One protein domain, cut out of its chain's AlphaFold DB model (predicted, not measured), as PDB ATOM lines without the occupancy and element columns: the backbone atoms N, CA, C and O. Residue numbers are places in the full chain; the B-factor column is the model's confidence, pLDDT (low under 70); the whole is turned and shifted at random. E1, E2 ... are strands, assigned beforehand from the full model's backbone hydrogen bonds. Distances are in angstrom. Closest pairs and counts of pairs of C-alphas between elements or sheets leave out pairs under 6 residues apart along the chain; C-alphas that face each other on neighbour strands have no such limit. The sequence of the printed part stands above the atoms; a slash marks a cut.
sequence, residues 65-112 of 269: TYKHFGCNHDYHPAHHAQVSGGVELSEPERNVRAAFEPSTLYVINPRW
ATOM      1  N   THR A  65     -33.759   0.351  48.452       81.69
ATOM      2  CA  THR A  65     -32.386   0.732  48.786       81.69
ATOM      3  C   THR A  65     -31.534  -0.530  48.812       81.69
ATOM      4  O   THR A  65     -31.930  -1.547  49.379       81.69
ATOM      5  N   TYR A  66     -30.375  -0.497  48.162       81.31
ATOM      6  CA  TYR A  66     -29.463  -1.635  48.125       81.31
ATOM      7  C   TYR A  66     -28.328  -1.384  49.100       81.31
ATOM      8  O   TYR A  66     -27.678  -0.347  49.010       81.31
ATOM      9  N   LYS A  67     -28.071  -2.324  50.007       84.44
ATOM     10  CA  LYS A  67     -26.975  -2.225  50.976       84.44
ATOM     11  C   LYS A  67     -26.098  -3.458  50.944       84.44
ATOM     12  O   LYS A  67     -26.601  -4.566  50.782       84.44
ATOM     13  N   HIS A  68     -24.794  -3.298  51.124       82.38
ATOM     14  CA  HIS A  68     -23.898  -4.432  51.342       82.38
ATOM     15  C   HIS A  68     -24.265  -5.131  52.646       82.38
ATOM     16  O   HIS A  68     -24.416  -4.483  53.681       82.38
ATOM     17  N   PHE A  69     -24.375  -6.454  52.621       78.38
ATOM     18  CA  PHE A  69     -24.741  -7.199  53.820       78.38
ATOM     19  C   PHE A  69     -23.690  -7.079  54.934       78.38
ATOM     20  O   PHE A  69     -24.042  -6.890  56.094       78.38
ATOM     21  N   GLY A  70     -22.399  -7.157  54.591       77.62
ATOM     22  CA  GLY A  70     -21.324  -7.193  55.583       77.62
ATOM     23  C   GLY A  70     -21.092  -5.854  56.287       77.62
ATOM     24  O   GLY A  70     -20.840  -5.825  57.491       77.62
ATOM     25  N   CYS A  71     -21.158  -4.746  55.549       83.75
ATOM     26  CA  CYS A  71     -20.836  -3.414  56.071       83.75
ATOM     27  C   CYS A  71     -22.021  -2.453  56.178       83.75
ATOM     28  O   CYS A  71     -21.865  -1.378  56.748       83.75
ATOM     29  N   ASN A  72     -23.200  -2.823  55.667       81.56
ATOM     30  CA  ASN A  72     -24.417  -2.002  55.681       81.56
ATOM     31  C   ASN A  72     -24.282  -0.634  54.970       81.56
ATOM     32  O   ASN A  72     -25.157   0.222  55.114       81.56
ATOM     33  N   HIS A  73     -23.208  -0.436  54.197       85.62
ATOM     34  CA  HIS A  73     -23.038   0.699  53.295       85.62
ATOM     35  C   HIS A  73     -23.945   0.565  52.072       85.62
ATOM     36  O   HIS A  73     -24.341  -0.543  51.699       85.62
ATOM     37  N   ASP A  74     -24.261   1.695  51.445       84.94
ATOM     38  CA  ASP A  74     -25.066   1.705  50.231       84.94
ATOM     39  C   ASP A  74     -24.305   1.046  49.072       84.94
ATOM     40  O   ASP A  74     -23.127   1.305  48.804       84.94
ATOM     41  N   TYR A  75     -24.999   0.144  48.388       80.56
ATOM     42  CA  TYR A  75     -24.459  -0.600  47.269       80.56
ATOM     43  C   TYR A  75     -24.652   0.182  45.972       80.56
ATOM     44  O   TYR A  75     -25.777   0.422  45.528       80.56
ATOM     45  N   HIS A  76     -23.542   0.481  45.297       78.75
ATOM     46  CA  HIS A  76     -23.555   1.074  43.966       78.75
ATOM     47  C   HIS A  76     -23.060   0.070  42.913       78.75
ATOM     48  O   HIS A  76     -21.882  -0.306  42.924       78.75
ATOM     49  N   PRO A  77     -23.913  -0.334  41.949       71.69
ATOM     50  CA  PRO A  77     -23.569  -1.333  40.932       71.69
ATOM     51  C   PRO A  77     -22.339  -0.973  40.091       71.69
ATOM     52  O   PRO A  77     -21.575  -1.851  39.697       71.69
ATOM     53  N   ALA A  78     -22.115   0.325  39.855       70.38
ATOM     54  CA  ALA A  78     -20.985   0.829  39.079       70.38
ATOM     55  C   ALA A  78     -19.615   0.486  39.698       70.38
ATOM     56  O   ALA A  78     -18.633   0.348  38.971       70.38
ATOM     57  N   HIS A  79     -19.537   0.299  41.020       69.81
ATOM     58  CA  HIS A  79     -18.292  -0.063  41.709       69.81
ATOM     59  C   HIS A  79     -17.993  -1.568  41.685       69.81
ATOM     60  O   HIS A  79     -16.923  -1.990  42.121       69.81
ATOM     61  N   HIS A  80     -18.918  -2.374  41.161       66.56
ATOM     62  CA  HIS A  80     -18.901  -3.830  41.276       66.56
ATOM     63  C   HIS A  80     -19.228  -4.511  39.936       66.56
ATOM     64  O   HIS A  80     -19.938  -5.510  39.877       66.56
ATOM     65  N   ALA A  81     -18.675  -3.989  38.837       57.50
ATOM     66  CA  ALA A  81     -18.915  -4.496  37.481       57.50
ATOM     67  C   ALA A  81     -18.399  -5.934  37.220       57.50
ATOM     68  O   ALA A  81     -18.699  -6.511  36.179       57.50
ATOM     69  N   GLN A  82     -17.617  -6.515  38.139       56.75
ATOM     70  CA  GLN A  82     -16.928  -7.805  37.975       56.75
ATOM     71  C   GLN A  82     -17.092  -8.706  39.208       56.75
ATOM     72  O   GLN A  82     -16.121  -9.183  39.788       56.75
ATOM     73  N   VAL A  83     -18.329  -8.923  39.648       59.56
ATOM     74  CA  VAL A  83     -18.605  -9.841  40.763       59.56
ATOM     75  C   VAL A  83     -18.691 -11.259  40.209       59.56
ATOM     76  O   VAL A  83     -19.646 -11.598  39.506       59.56
ATOM     77  N   SER A  84     -17.679 -12.079  40.503       51.44
ATOM     78  CA  SER A  84     -17.696 -13.513  40.189       51.44
ATOM     79  C   SER A  84     -18.927 -14.164  40.833       51.44
ATOM     80  O   SER A  84     -19.227 -13.903  41.997       51.44
ATOM     81  N   GLY A  85     -19.689 -14.946  40.064       56.09
ATOM     82  CA  GLY A  85     -20.928 -15.590  40.530       56.09
ATOM     83  C   GLY A  85     -22.195 -14.721  40.486       56.09
ATOM     84  O   GLY A  85     -23.293 -15.245  40.661       56.09
ATOM     85  N   GLY A  86     -22.083 -13.427  40.165       64.88
ATOM     86  CA  GLY A  86     -23.222 -12.511  40.062       64.88
ATOM     87  C   GLY A  86     -23.719 -11.961  41.406       64.88
ATOM     88  O   GLY A  86     -23.252 -12.338  42.478       64.88
ATOM     89  N   VAL A  87     -24.663 -11.018  41.328       68.38
ATOM     90  CA  VAL A  87     -25.245 -10.348  42.500       68.38
ATOM     91  C   VAL A  87     -26.284 -11.251  43.156       68.38
ATOM     92  O   VAL A  87     -27.273 -11.627  42.526       68.38
ATOM     93  N   GLU A  88     -26.095 -11.527  44.442       72.88
ATOM     94  CA  GLU A  88     -27.079 -12.214  45.278       72.88
ATOM     95  C   GLU A  88     -27.805 -11.219  46.189       72.88
ATOM     96  O   GLU A  88     -27.158 -10.384  46.821       72.88
ATOM     97  N   LEU A  89     -29.139 -11.304  46.262       73.56
ATOM     98  CA  LEU A  89     -29.992 -10.371  47.008       73.56
ATOM     99  C   LEU A  89     -30.834 -11.084  48.071       73.56
ATOM    100  O   LEU A  89     -31.313 -12.202  47.858       73.56
ATOM    101  N   SER A  90     -31.095 -10.392  49.180       71.75
ATOM    102  CA  SER A  90     -32.069 -10.813  50.187       71.75
ATOM    103  C   SER A  90     -32.875  -9.654  50.761       71.75
ATOM    104  O   SER A  90     -32.385  -8.533  50.877       71.75
ATOM    105  N   GLU A  91     -34.094  -9.964  51.200       69.75
ATOM    106  CA  GLU A  91     -34.966  -9.074  51.969       69.75
ATOM    107  C   GLU A  91     -35.096  -9.581  53.424       69.75
ATOM    108  O   GLU A  91     -35.084 -10.798  53.651       69.75
ATOM    109  N   PRO A  92     -35.188  -8.690  54.429       65.56
ATOM    110  CA  PRO A  92     -35.475  -9.084  55.809       65.56
ATOM    111  C   PRO A  92     -36.944  -9.513  56.004       65.56
ATOM    112  O   PRO A  92     -37.863  -8.835  55.550       65.56
ATOM    113  N   GLU A  93     -37.191 -10.592  56.760       57.16
ATOM    114  CA  GLU A  93     -38.546 -11.145  56.990       57.16
ATOM    115  C   GLU A  93     -39.545 -10.184  57.673       57.16
ATOM    116  O   GLU A  93     -40.757 -10.340  57.521       57.16
ATOM    117  N   ARG A  94     -39.076  -9.207  58.462       56.59
ATOM    118  CA  ARG A  94     -39.940  -8.280  59.223       56.59
ATOM    119  C   ARG A  94     -39.968  -6.886  58.605       56.59
ATOM    120  O   ARG A  94     -39.532  -5.924  59.227       56.59
ATOM    121  N   ASN A  95     -40.543  -6.761  57.416       53.16
ATOM    122  CA  ASN A  95     -40.901  -5.454  56.864       53.16
ATOM    123  C   ASN A  95     -42.279  -5.014  57.391       53.16
ATOM    124  O   ASN A  95     -43.302  -5.160  56.722       53.16
ATOM    125  N   VAL A  96     -42.326  -4.468  58.614       48.81
ATOM    126  CA  VAL A  96     -43.492  -3.688  59.071       48.81
ATOM    127  C   VAL A  96     -43.391  -2.316  58.409       48.81
ATOM    128  O   VAL A  96     -42.741  -1.413  58.925       48.81
ATOM    129  N   ARG A  97     -43.958  -2.183  57.208       54.00
ATOM    130  CA  ARG A  97     -43.837  -0.965  56.398       54.00
ATOM    131  C   ARG A  97     -44.726   0.167  56.915       54.00
ATOM    132  O   ARG A  97     -45.924  -0.026  57.124       54.00
ATOM    133  N   ALA A  98     -44.170   1.376  56.964       55.28
ATOM    134  CA  ALA A  98     -44.932   2.585  56.665       55.28
ATOM    135  C   ALA A  98     -45.134   2.666  55.138       55.28
ATOM    136  O   ALA A  98     -44.247   2.293  54.374       55.28
ATOM    137  N   ALA A  99     -46.299   3.122  54.673       55.84
ATOM    138  CA  ALA A  99     -46.757   2.975  53.282       55.84
ATOM    139  C   ALA A  99     -45.897   3.659  52.189       55.84
ATOM    140  O   ALA A  99     -46.222   3.530  51.012       55.84
ATOM    141  N   PHE A 100     -44.821   4.368  52.551       57.22
ATOM    142  CA  PHE A 100     -44.066   5.238  51.643       57.22
ATOM    143  C   PHE A 100     -42.536   5.092  51.711       57.22
ATOM    144  O   PHE A 100     -41.846   5.829  51.013       57.22
ATOM    145  N   GLU A 101     -41.987   4.164  52.501       60.00
ATOM    146  CA  GLU A 101     -40.530   3.974  52.573       60.00
ATOM    147  C   GLU A 101     -40.048   2.856  51.628       60.00
ATOM    148  O   GLU A 101     -40.649   1.772  51.603       60.00
ATOM    149  N   PRO A 102     -38.978   3.090  50.836       65.19
ATOM    150  CA  PRO A 102     -38.379   2.056  50.001       65.19
ATOM    151  C   PRO A 102     -37.808   0.942  50.881       65.19
ATOM    152  O   PRO A 102     -37.250   1.189  51.948       65.19
ATOM    153  N   SER A 103     -37.953  -0.306  50.443       74.19
ATOM    154  CA  SER A 103     -37.478  -1.454  51.222       74.19
ATOM    155  C   SER A 103     -35.988  -1.693  51.034       74.19
ATOM    156  O   SER A 103     -35.462  -1.536  49.939       74.19
ATOM    157  N   THR A 104     -35.305  -2.113  52.093       78.06
ATOM    158  CA  THR A 104     -33.876  -2.425  52.010       78.06
ATOM    159  C   THR A 104     -33.673  -3.839  51.479       78.06
ATOM    160  O   THR A 104     -34.126  -4.807  52.092       78.06
ATOM    161  N   LEU A 105     -32.962  -3.959  50.360       80.38
ATOM    162  CA  LEU A 105     -32.413  -5.213  49.857       80.38
ATOM    163  C   LEU A 105     -30.930  -5.287  50.197       80.38
ATOM    164  O   LEU A 105     -30.153  -4.380  49.898       80.38
ATOM    165  N   TYR A 106     -30.531  -6.401  50.790       80.38
ATOM    166  CA  TYR A 106     -29.138  -6.660  51.097       80.38
ATOM    167  C   TYR A 106     -28.464  -7.428  49.967       80.38
ATOM    168  O   TYR A 106     -28.942  -8.482  49.547       80.38
ATOM    169  N   VAL A 107     -27.333  -6.904  49.506       79.56
ATOM    170  CA  VAL A 107     -26.421  -7.546  48.565       79.56
ATOM    171  C   VAL A 107     -25.487  -8.464  49.344       79.56
ATOM    172  O   VAL A 107     -24.675  -8.011  50.154       79.56
ATOM    173  N   ILE A 108     -25.624  -9.765  49.098       75.06
ATOM    174  CA  ILE A 108     -24.853 -10.834  49.743       75.06
ATOM    175  C   ILE A 108     -23.565 -11.123  48.960       75.06
ATOM    176  O   ILE A 108     -22.592 -11.589  49.536       75.06
ATOM    177  N   ASN A 109     -23.504 -10.811  47.665       72.69
ATOM    178  CA  ASN A 109     -22.270 -10.903  46.885       72.69
ATOM    179  C   ASN A 109     -22.155  -9.695  45.945       72.69
ATOM    180  O   ASN A 109     -23.055  -9.511  45.119       72.69
ATOM    181  N   PRO A 110     -21.101  -8.863  46.055       74.50
ATOM    182  CA  PRO A 110     -20.013  -8.903  47.033       74.50
ATOM    183  C   PRO A 110     -20.509  -8.477  48.421       74.50
ATOM    184  O   PRO A 110     -21.322  -7.562  48.546       74.50
ATOM    185  N   ARG A 111     -20.005  -9.134  49.475       78.12
ATOM    186  CA  ARG A 111     -20.426  -8.876  50.870       78.12
ATOM    187  C   ARG A 111     -19.975  -7.518  51.394       78.12
ATOM    188  O   ARG A 111     -20.639  -6.942  52.254       78.12
ATOM    189  N   TRP A 112     -18.840  -7.042  50.896       82.69
ATOM    190  CA  TRP A 112     -18.121  -5.878  51.395       82.69
ATOM    191  C   TRP A 112     -17.938  -4.856  50.274       82.69
ATOM    192  O   TRP A 112     -17.689  -5.219  49.121       82.69
TER     193      TRP A 112
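This is residues 65 to 112 of the 269 residues of an uncharacterized protein of Marssonina brunnea f. sp. multigermtubi (strain MB_m1) (UniProt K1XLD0). What is the shape? It has little regular structure: a small three-stranded sheet, E3 in the middle between E1 and E2, with loops reaching beyond both its ends, around Ser 84 and Ala 99. What is printed? There are 48 residues, 16 in named strands, E1, E2, E3 along the chain, and no named helix; the class is all strand, and the mixed sheet runs E1, E3, E2. It is only just loose, close to compact, with a radius of gyration of the C-alphas of 11.6 A, and spans 35 by 19 by 17 A.

What neighbours E1, residues 65 to 68? E3, residues 103 to 109, is parallel to it at 31 degrees, with N 65 and O 103 within hydrogen-bond range at 2.9 A. Where is E2, residues 88 to 92? It forms an antiparallel hairpin with E3 at 142 degrees, with N 106 and O 90 within range at 2.8 A; E1 and E2 are apart.

Where does E1 begin? C-alpha 65 is at (-32.386, 0.732, 48.786). How long is E3? It measures 18.4 A, ending at C-alpha 109, (-22.270, -10.903, 46.885); E1 measures 10.3 A and E2 13.8 A.

Which link is long? E1 to E2, with 19 residues; the printed part has no cut. Where is confidence low? Residues 79 to 87 and 91 to 102 have pLDDT under 70.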